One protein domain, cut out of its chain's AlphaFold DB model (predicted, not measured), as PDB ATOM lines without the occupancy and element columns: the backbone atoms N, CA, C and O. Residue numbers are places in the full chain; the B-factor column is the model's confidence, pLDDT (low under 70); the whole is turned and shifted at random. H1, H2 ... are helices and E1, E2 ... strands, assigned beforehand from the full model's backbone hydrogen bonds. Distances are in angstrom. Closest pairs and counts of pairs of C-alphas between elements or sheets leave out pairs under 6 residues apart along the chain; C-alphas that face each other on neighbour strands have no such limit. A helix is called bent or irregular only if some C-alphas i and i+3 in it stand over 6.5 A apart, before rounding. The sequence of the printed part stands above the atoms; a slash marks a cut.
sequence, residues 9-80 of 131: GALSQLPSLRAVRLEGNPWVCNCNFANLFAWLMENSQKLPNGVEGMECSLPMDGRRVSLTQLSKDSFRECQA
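What this domain is: This is residues 9 to 80 of the 131 residues of the protein "Leucine rich repeat containing 38b" of Gasterosteus aculeatus (UniProt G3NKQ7). One helix, H2, lies nearest the middle, with H3 packed on it and the small strand hairpin of E1 and E2 off to one side. Two long stretches without named elements, residues 13 to 30 and 43 to 54, wind between the parts, and the short H1 lies far from the middle. The printed part has 72 residues, under half of them in named elements, in the order H1, H2, E1, E2, H3; the sheet, E1 - E2, is antiparallel and the class mostly helix. The whole is compact, with a radius of gyration of the C-alphas of 12.3 A and spans of 37 by 27 by 17 A.

Where its parts are: Find E1, residues 55 to 57, 7.0 A long, beginning at C-alpha 55 (31.401, -32.518, 34.052). E2 is residues 64 to 66, 6.8 A. H2, residues 31 to 42, runs 17.5 A from C-alpha 31 (31.894, -35.840, 18.812); it is neither bent nor irregular, but only just: C-alphas 32 and 35 are 6.3 A apart. H1 is residues 9 to 12, 5.1 A. H3, residues 72 to 79, 10.6 A, ends at C-alpha 79 (28.271, -32.639, 12.516); it is irregular, with C-alphas 74 and 77 7.6 A apart.

How they stand to each other: Look at the hairpin E1 and E2: N 56 and O 65 are within hydrogen-bond range at 2.9 A. Residues 27 to 28 pair with residues 56 to 57 of E1, parallel. H2 and H3 touch, the closest C-alphas being those of Cys 31 and Cys 78, 5.1 A. They run opposite ways at a steep tilt of 38 degrees. H1 and H2 are near each other, with 5 pairs of C-alphas within 10 A. H1 and H3 are apart. O i to N i+4 pairs are within range in 6 of 8 in H2 and 0 of 4 in H3, where 4 of 5 O i to N i+3 pairs are; H1 is too short for an i+4 pair.

The domain as a whole: The C-alphas farthest apart, of Ser 16 and Asp 61, are 37.8 A apart. The printed part has no cut; the links H1 to H2 and H2 to E1 are long. The model's confidence is under 70 at residues 79 to 80.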
ATOM      1  N   GLY A   9      21.999 -45.176  21.596       85.06
ATOM      2  CA  GLY A   9      21.377 -46.439  21.195       85.06
ATOM      3  C   GLY A   9      21.111 -47.401  22.361       85.06
ATOM      4  O   GLY A   9      20.089 -48.082  22.374       85.06
ATOM      5  N   ALA A  10      21.982 -47.421  23.375       85.19
ATOM      6  CA  ALA A  10      21.790 -48.255  24.561       85.19
ATOM      7  C   ALA A  10      20.643 -47.742  25.449       85.19
ATOM      8  O   ALA A  10      19.892 -48.529  26.018       85.19
ATOM      9  N   LEU A  11      20.475 -46.419  25.538       86.31
ATOM     10  CA  LEU A  11      19.399 -45.784  26.305       86.31
ATOM     11  C   LEU A  11      18.057 -45.859  25.566       86.31
ATOM     12  O   LEU A  11      17.020 -46.049  26.199       86.31
ATOM     13  N   SER A  12      18.062 -45.755  24.235       80.75
ATOM     14  CA  SER A  12      16.846 -45.851  23.416       80.75
ATOM     15  C   SER A  12      16.238 -47.256  23.406       80.75
ATOM     16  O   SER A  12      15.040 -47.396  23.185       80.75
ATOM     17  N   GLN A  13      17.036 -48.294  23.672       86.25
ATOM     18  CA  GLN A  13      16.559 -49.678  23.791       86.25
ATOM     19  C   GLN A  13      15.830 -49.967  25.114       86.25
ATOM     20  O   GLN A  13      15.302 -51.063  25.293       86.25
ATOM     21  N   LEU A  14      15.770 -49.004  26.039       85.44
ATOM     22  CA  LEU A  14      15.127 -49.153  27.343       85.44
ATOM     23  C   LEU A  14      13.835 -48.312  27.406       85.44
ATOM     24  O   LEU A  14      13.833 -47.219  27.975       85.44
ATOM     25  N   PRO A  15      12.702 -48.799  26.863       81.19
ATOM     26  CA  PRO A  15      11.459 -48.021  26.784       81.19
ATOM     27  C   PRO A  15      10.826 -47.733  28.155       81.19
ATOM     28  O   PRO A  15      10.113 -46.748  28.312       81.19
ATOM     29  N   SER A  16      11.099 -48.561  29.168       87.69
ATOM     30  CA  SER A  16      10.587 -48.382  30.537       87.69
ATOM     31  C   SER A  16      11.512 -47.559  31.441       87.69
ATOM     32  O   SER A  16      11.304 -47.510  32.655       87.69
ATOM     33  N   LEU A  17      12.546 -46.927  30.880       84.81
ATOM     34  CA  LEU A  17      13.525 -46.149  31.632       84.81
ATOM     35  C   LEU A  17      12.892 -44.874  32.210       84.81
ATOM     36  O   LEU A  17      12.517 -43.962  31.473       84.81
ATOM     37  N   ARG A  18      12.784 -44.813  33.544       86.88
ATOM     38  CA  ARG A  18      12.178 -43.679  34.271       86.88
ATOM     39  C   ARG A  18      13.198 -42.674  34.793       86.88
ATOM     40  O   ARG A  18      12.923 -41.482  34.785       86.88
ATOM     41  N   ALA A  19      14.343 -43.161  35.262       88.69
ATOM     42  CA  ALA A  19      15.378 -42.345  35.875       88.69
ATOM     43  C   ALA A  19      16.766 -42.856  35.483       88.69
ATOM     44  O   ALA A  19      17.002 -44.066  35.470       88.69
ATOM     45  N   VAL A  20      17.680 -41.932  35.196       88.81
ATOM     46  CA  VAL A  20      19.083 -42.209  34.880       88.81
ATOM     47  C   VAL A  20      19.984 -41.280  35.684       88.81
ATOM     48  O   VAL A  20      19.743 -40.078  35.755       88.81
ATOM     49  N   ARG A  21      21.035 -41.856  36.277       88.94
ATOM     50  CA  ARG A  21      22.099 -41.143  36.993       88.94
ATOM     51  C   ARG A  21      23.427 -41.402  36.294       88.94
ATOM     52  O   ARG A  21      23.871 -42.548  36.208       88.94
ATOM     53  N   LEU A  22      24.013 -40.345  35.746       88.44
ATOM     54  CA  LEU A  22      25.244 -40.374  34.945       88.44
ATOM     55  C   LEU A  22      26.343 -39.487  35.536       88.44
ATOM     56  O   LEU A  22      27.456 -39.449  35.006       88.44
ATOM     57  N   GLU A  23      26.065 -38.820  36.651       88.06
ATOM     58  CA  GLU A  23      27.030 -38.020  37.387       88.06
ATOM     59  C   GLU A  23      28.184 -38.861  37.958       88.06
ATOM     60  O   GLU A  23      28.066 -40.070  38.178       88.06
ATOM     61  N   GLY A  24      29.333 -38.216  38.171       86.75
ATOM     62  CA  GLY A  24      30.537 -38.871  38.692       86.75
ATOM     63  C   GLY A  24      31.256 -39.794  37.701       86.75
ATOM     64  O   GLY A  24      32.133 -40.552  38.112       86.75
ATOM     65  N   ASN A  25      30.905 -39.749  36.412       90.94
ATOM     66  CA  ASN A  25      31.635 -40.439  35.348       90.94
ATOM     67  C   ASN A  25      32.603 -39.475  34.631       90.94
ATOM     68  O   ASN A  25      32.269 -38.302  34.459       90.94
ATOM     69  N   PRO A  26      33.790 -39.947  34.202       90.75
ATOM     70  CA  PRO A  26      34.792 -39.141  33.504       90.75
ATOM     71  C   PRO A  26      34.417 -38.932  32.026       90.75
ATOM     72  O   PRO A  26      35.090 -39.438  31.126       90.75
ATOM     73  N   TRP A  27      33.325 -38.210  31.768       91.50
ATOM     74  CA  TRP A  27      32.835 -37.962  30.411       91.50
ATOM     75  C   TRP A  27      33.873 -37.228  29.565       91.50
ATOM     76  O   TRP A  27      34.503 -36.278  30.024       91.50
ATOM     77  N   VAL A  28      34.019 -37.622  28.303       90.88
ATOM     78  CA  VAL A  28      34.889 -36.917  27.354       90.88
ATOM     79  C   VAL A  28      34.022 -36.149  26.370       90.88
ATOM     80  O   VAL A  28      33.272 -36.758  25.610       90.88
ATOM     81  N   CYS A  29      34.141 -34.820  26.353       89.19
ATOM     82  CA  CYS A  29      33.396 -33.956  25.435       89.19
ATOM     83  C   CYS A  29      33.996 -34.003  24.024       89.19
ATOM     84  O   CYS A  29      34.715 -33.106  23.593       89.19
ATOM     85  N   ASN A  30      33.717 -35.098  23.320       86.19
ATOM     86  CA  ASN A  30      34.076 -35.320  21.924       86.19
ATOM     87  C   ASN A  30      32.815 -35.463  21.052       86.19
ATOM     88  O   ASN A  30      31.685 -35.421  21.537       86.19
ATOM     89  N   CYS A  31      33.003 -35.684  19.753       85.69
ATOM     90  CA  CYS A  31      31.894 -35.840  18.812       85.69
ATOM     91  C   CYS A  31      30.975 -37.033  19.118       85.69
ATOM     92  O   CYS A  31      29.782 -36.975  18.839       85.69
ATOM     93  N   ASN A  32      31.484 -38.085  19.764       84.06
ATOM     94  CA  ASN A  32      30.652 -39.213  20.190       84.06
ATOM     95  C   ASN A  32      29.734 -38.833  21.361       84.06
ATOM     96  O   ASN A  32      28.620 -39.346  21.469       84.06
ATOM     97  N   PHE A  33      30.183 -37.916  22.222       89.19
ATOM     98  CA  PHE A  33      29.403 -37.393  23.340       89.19
ATOM     99  C   PHE A  33      28.310 -36.412  22.899       89.19
ATOM    100  O   PHE A  33      27.305 -36.294  23.590       89.19
ATOM    101  N   ALA A  34      28.443 -35.767  21.734       88.44
ATOM    102  CA  ALA A  34      27.450 -34.821  21.211       88.44
ATOM    103  C   ALA A  34      26.029 -35.416  21.150       88.44
ATOM    104  O   ALA A  34      25.060 -34.779  21.561       88.44
ATOM    105  N   ASN A  35      25.912 -36.671  20.706       87.88
ATOM    106  CA  ASN A  35      24.631 -37.379  20.646       87.88
ATOM    107  C   ASN A  35      24.046 -37.614  22.044       87.88
ATOM    108  O   ASN A  35      22.855 -37.401  22.265       87.88
ATOM    109  N   LEU A  36      24.886 -38.025  22.999       89.69
ATOM    110  CA  LEU A  36      24.468 -38.202  24.388       89.69
ATOM    111  C   LEU A  36      24.038 -36.869  24.997       89.69
ATOM    112  O   LEU A  36      22.976 -36.802  25.601       89.69
ATOM    113  N   PHE A  37      24.805 -35.802  24.785       89.81
ATOM    114  CA  PHE A  37      24.465 -34.458  25.243       89.81
ATOM    115  C   PHE A  37      23.103 -34.001  24.707       89.81
ATOM    116  O   PHE A  37      22.262 -33.534  25.475       89.81
ATOM    117  N   ALA A  38      22.835 -34.207  23.414       88.25
ATOM    118  CA  ALA A  38      21.531 -33.916  22.825       88.25
ATOM    119  C   ALA A  38      20.402 -34.724  23.490       88.25
ATOM    120  O   ALA A  38      19.366 -34.149  23.827       88.25
ATOM    121  N   TRP A  39      20.627 -36.019  23.743       89.12
ATOM    122  CA  TRP A  39      19.667 -36.876  24.442       89.12
ATOM    123  C   TRP A  39      19.401 -36.403  25.875       89.12
ATOM    124  O   TRP A  39      18.243 -36.369  26.286       89.12
ATOM    125  N   LEU A  40      20.440 -36.006  26.621       90.19
ATOM    126  CA  LEU A  40      20.317 -35.498  27.995       90.19
ATOM    127  C   LEU A  40      19.491 -34.209  28.043       90.19
ATOM    128  O   LEU A  40      18.643 -34.062  28.920       90.19
ATOM    129  N   MET A  41      19.701 -33.307  27.081       88.50
ATOM    130  CA  MET A  41      18.935 -32.061  26.971       88.50
ATOM    131  C   MET A  41      17.458 -32.311  26.636       88.50
ATOM    132  O   MET A  41      16.587 -31.634  27.176       88.50
ATOM    133  N   GLU A  42      17.165 -33.281  25.769       88.56
ATOM    134  CA  GLU A  42      15.793 -33.644  25.379       88.56
ATOM    135  C   GLU A  42      15.063 -34.483  26.442       88.56
ATOM    136  O   GLU A  42      13.839 -34.443  26.547       88.56
ATOM    137  N   ASN A  43      15.809 -35.243  27.246       88.88
ATOM    138  CA  ASN A  43      15.270 -36.146  28.260       88.88
ATOM    139  C   ASN A  43      15.534 -35.653  29.687       88.88
ATOM    140  O   ASN A  43      15.588 -36.473  30.603       88.88
ATOM    141  N   SER A  44      15.683 -34.344  29.898       86.88
ATOM    142  CA  SER A  44      16.023 -33.750  31.200       86.88
ATOM    143  C   SER A  44      15.087 -34.184  32.340       86.88
ATOM    144  O   SER A  44      15.540 -34.388  33.461       86.88
ATOM    145  N   GLN A  45      13.816 -34.464  32.043       87.31
ATOM    146  CA  GLN A  45      12.826 -35.014  32.977       87.31
ATOM    147  C   GLN A  45      13.159 -36.416  33.519       87.31
ATOM    148  O   GLN A  45      12.637 -36.815  34.556       87.31
ATOM    149  N   LYS A  46      14.000 -37.188  32.817       87.69
ATOM    150  CA  LYS A  46      14.457 -38.526  33.236       87.69
ATOM    151  C   LYS A  46      15.721 -38.461  34.096       87.69
ATOM    152  O   LYS A  46      16.228 -39.506  34.504       87.69
ATOM    153  N   LEU A  47      16.254 -37.267  34.358       88.94
ATOM    154  CA  LEU A  47      17.428 -37.063  35.194       88.94
ATOM    155  C   LEU A  47      16.986 -36.510  36.555       88.94
ATOM    156  O   LEU A  47      16.584 -35.352  36.626       88.94
ATOM    157  N   PRO A  48      17.089 -37.292  37.648       84.81
ATOM    158  CA  PRO A  48      16.656 -36.852  38.977       84.81
ATOM    159  C   PRO A  48      17.338 -35.565  39.461       84.81
ATOM    160  O   PRO A  48      16.710 -34.767  40.142       84.81
ATOM    161  N   ASN A  49      18.605 -35.369  39.081       83.25
ATOM    162  CA  ASN A  49      19.418 -34.200  39.430       83.25
ATOM    163  C   ASN A  49      19.699 -33.300  38.207       83.25
ATOM    164  O   ASN A  49      20.581 -32.446  38.246       83.25
ATOM    165  N   GLY A  50      18.996 -33.518  37.091       83.94
ATOM    166  CA  GLY A  50      19.267 -32.824  35.832       83.94
ATOM    167  C   GLY A  50      20.688 -33.052  35.303       83.94
ATOM    168  O   GLY A  50      21.309 -34.088  35.538       83.94
ATOM    169  N   VAL A  51      21.192 -32.062  34.560       84.62
ATOM    170  CA  VAL A  51      22.588 -32.011  34.084       84.62
ATOM    171  C   VAL A  51      23.537 -31.310  35.061       84.62
ATOM    172  O   VAL A  51      24.720 -31.133  34.772       84.62
ATOM    173  N   GLU A  52      23.020 -30.915  36.223       81.06
ATOM    174  CA  GLU A  52      23.764 -30.216  37.260       81.06
ATOM    175  C   GLU A  52      24.745 -31.181  37.944       81.06
ATOM    176  O   GLU A  52      24.385 -32.285  38.351       81.06
ATOM    177  N   GLY A  53      26.023 -30.802  38.020       80.06
ATOM    178  CA  GLY A  53      27.081 -31.658  38.574       80.06
ATOM    179  C   GLY A  53      27.643 -32.712  37.610       80.06
ATOM    180  O   GLY A  53      28.489 -33.514  38.011       80.06
ATOM    181  N   MET A  54      27.222 -32.717  36.341       87.88
ATOM    182  CA  MET A  54      27.920 -33.460  35.294       87.88
ATOM    183  C   MET A  54      29.012 -32.598  34.658       87.88
ATOM    184  O   MET A  54      28.761 -31.509  34.143       87.88
ATOM    185  N   GLU A  55      30.228 -33.131  34.662       90.56
ATOM    186  CA  GLU A  55      31.401 -32.518  34.052       90.56
ATOM    187  C   GLU A  55      31.947 -33.428  32.958       90.56
ATOM    188  O   GLU A  55      31.853 -34.655  33.048       90.56
ATOM    189  N   CYS A  56      32.562 -32.826  31.947       90.25
ATOM    190  CA  CYS A  56      33.314 -33.552  30.940       90.25
ATOM    191  C   CYS A  56      34.706 -32.950  30.750       90.25
ATOM    192  O   CYS A  56      34.903 -31.744  30.886       90.25
ATOM    193  N   SER A  57      35.684 -33.782  30.404       91.12
ATOM    194  CA  SER A  57      37.019 -33.347  29.995       91.12
ATOM    195  C   SER A  57      37.069 -33.100  28.488       91.12
ATOM    196  O   SER A  57      36.620 -33.950  27.710       91.12
ATOM    197  N   LEU A  58      37.656 -31.979  28.061       85.00
ATOM    198  CA  LEU A  58      37.937 -31.740  26.644       85.00
ATOM    199  C   LEU A  58      39.135 -32.591  26.187       85.00
ATOM    200  O   LEU A  58      40.157 -32.608  26.874       85.00
ATOM    201  N   PRO A  59      39.061 -33.249  25.015       78.38
ATOM    202  CA  PRO A  59      40.108 -34.159  24.544       78.38
ATOM    203  C   PRO A  59      41.448 -33.468  24.242       78.38
ATOM    204  O   PRO A  59      42.478 -34.126  24.304       78.38
ATOM    205  N   MET A  60      41.444 -32.165  23.936       75.69
ATOM    206  CA  MET A  60      42.657 -31.422  23.560       75.69
ATOM    207  C   MET A  60      43.405 -30.808  24.749       75.69
ATOM    208  O   MET A  60      44.621 -30.689  24.701       75.69
ATOM    209  N   ASP A  61      42.688 -30.419  25.806       72.94
ATOM    210  CA  ASP A  61      43.238 -29.599  26.902       72.94
ATOM    211  C   ASP A  61      43.087 -30.283  28.273       72.94
ATOM    212  O   ASP A  61      43.495 -29.751  29.301       72.94
ATOM    213  N   GLY A  62      42.403 -31.437  28.333       78.44
ATOM    214  CA  GLY A  62      42.085 -32.160  29.575       78.44
ATOM    215  C   GLY A  62      41.201 -31.380  30.559       78.44
ATOM    216  O   GLY A  62      40.797 -31.911  31.596       78.44
ATOM    217  N   ARG A  63      40.884 -30.123  30.238       84.81
ATOM    218  CA  ARG A  63      40.122 -29.204  31.068       84.81
ATOM    219  C   ARG A  63      38.719 -29.743  31.286       84.81
ATOM    220  O   ARG A  63      38.029 -30.099  30.328       84.81
ATOM    221  N   ARG A  64      38.305 -29.778  32.552       87.69
ATOM    222  CA  ARG A  64      36.938 -30.127  32.940       87.69
ATOM    223  C   ARG A  64      36.033 -28.932  32.724       87.69
ATOM    224  O   ARG A  64      36.367 -27.816  33.118       87.69
ATOM    225  N   VAL A  65      34.906 -29.179  32.081       88.94
ATOM    226  CA  VAL A  65      33.882 -28.183  31.798       88.94
ATOM    227  C   VAL A  65      32.541 -28.755  32.231       88.94
ATOM    228  O   VAL A  65      32.247 -29.930  32.001       88.94
ATOM    229  N   SER A  66      31.740 -27.921  32.889       89.69
ATOM    230  CA  SER A  66      30.382 -28.284  33.286       89.69
ATOM    231  C   SER A  66      29.484 -28.395  32.057       89.69
ATOM    232  O   SER A  66      29.512 -27.521  31.185       89.69
ATOM    233  N   LEU A  67      28.618 -29.413  32.021       88.25
ATOM    234  CA  LEU A  67      27.632 -29.563  30.947       88.25
ATOM    235  C   LEU A  67      26.664 -28.375  30.851       88.25
ATOM    236  O   LEU A  67      26.156 -28.102  29.771       88.25
ATOM    237  N   THR A  68      26.453 -27.632  31.941       85.81
ATOM    238  CA  THR A  68      25.605 -26.425  31.950       85.81
ATOM    239  C   THR A  68      26.183 -25.256  31.153       85.81
ATOM    240  O   THR A  68      25.440 -24.356  30.774       85.81
ATOM    241  N   GLN A  69      27.495 -25.249  30.898       85.88
ATOM    242  CA  GLN A  69      28.165 -24.210  30.108       85.88
ATOM    243  C   GLN A  69      28.220 -24.550  28.616       85.88
ATOM    244  O   GLN A  69      28.582 -23.701  27.802       85.88
ATOM    245  N   LEU A  70      27.897 -25.791  28.257       85.06
ATOM    246  CA  LEU A  70      27.922 -26.264  26.884       85.06
ATOM    247  C   LEU A  70      26.550 -26.075  26.244       85.06
ATOM    248  O   LEU A  70      25.510 -26.205  26.891       85.06
ATOM    249  N   SER A  71      26.545 -25.793  24.947       84.75
ATOM    250  CA  SER A  71      25.327 -25.748  24.142       84.75
ATOM    251  C   SER A  71      25.422 -26.747  22.992       84.75
ATOM    252  O   SER A  71      26.482 -27.309  22.713       84.75
ATOM    253  N   LYS A  72      24.307 -26.968  22.283       77.44
ATOM    254  CA  LYS A  72      24.327 -27.772  21.051       77.44
ATOM    255  C   LYS A  72      25.296 -27.189  20.010       77.44
ATOM    256  O   LYS A  72      25.914 -27.954  19.275       77.44
ATOM    257  N   ASP A  73      25.491 -25.867  19.995       78.81
ATOM    258  CA  ASP A  73      26.437 -25.205  19.092       78.81
ATOM    259  C   ASP A  73      27.898 -25.558  19.390       78.81
ATOM    260  O   ASP A  73      28.705 -25.606  18.464       78.81
ATOM    261  N   SER A  74      28.244 -25.889  20.642       80.88
ATOM    262  CA  SER A  74      29.597 -26.342  21.003       80.88
ATOM    263  C   SER A  74      30.015 -27.622  20.270       80.88
ATOM    264  O   SER A  74      31.205 -27.900  20.163       80.88
ATOM    265  N   PHE A  75      29.053 -28.393  19.751       82.94
ATOM    266  CA  PHE A  75      29.291 -29.635  19.014       82.94
ATOM    267  C   PHE A  75      28.975 -29.521  17.517       82.94
ATOM    268  O   PHE A  75      28.984 -30.529  16.813       82.94
ATOM    269  N   ARG A  76      28.699 -28.320  16.997       75.81
ATOM    270  CA  ARG A  76      28.260 -28.145  15.602       75.81
ATOM    271  C   ARG A  76      29.330 -28.559  14.588       75.81
ATOM    272  O   ARG A  76      28.998 -29.108  13.543       75.81
ATOM    273  N   GLU A  77      30.604 -28.376  14.930       71.44
ATOM    274  CA  GLU A  77      31.741 -28.811  14.105       71.44
ATOM    275  C   GLU A  77      31.857 -30.340  13.991       71.44
ATOM    276  O   GLU A  77      32.373 -30.851  13.002       71.44
ATOM    277  N   CYS A  78      31.314 -31.093  14.953       73.94
ATOM    278  CA  CYS A  78      31.284 -32.555  14.900       73.94
ATOM    279  C   CYS A  78      30.273 -33.103  13.889       73.94
ATOM    280  O   CYS A  78      30.377 -34.257  13.479       73.94
ATOM    281  N   GLN A  79      29.295 -32.287  13.493       64.56
ATOM    282  CA  GLN A  79      28.271 -32.639  12.516       64.56
ATOM    283  C   GLN A  79      28.667 -32.195  11.101       64.56
ATOM    284  O   GLN A  79      27.809 -31.958  10.252       64.56
ATOM    285  N   ALA A  80      29.972 -32.114  10.819       65.12
ATOM    286  CA  ALA A  80      30.500 -32.078   9.461       65.12
ATOM    287  C   ALA A  80      30.300 -33.448   8.778       65.12
ATOM    288  O   ALA A  80      31.239 -34.149   8.410       65.12
TER     289      ALA A  80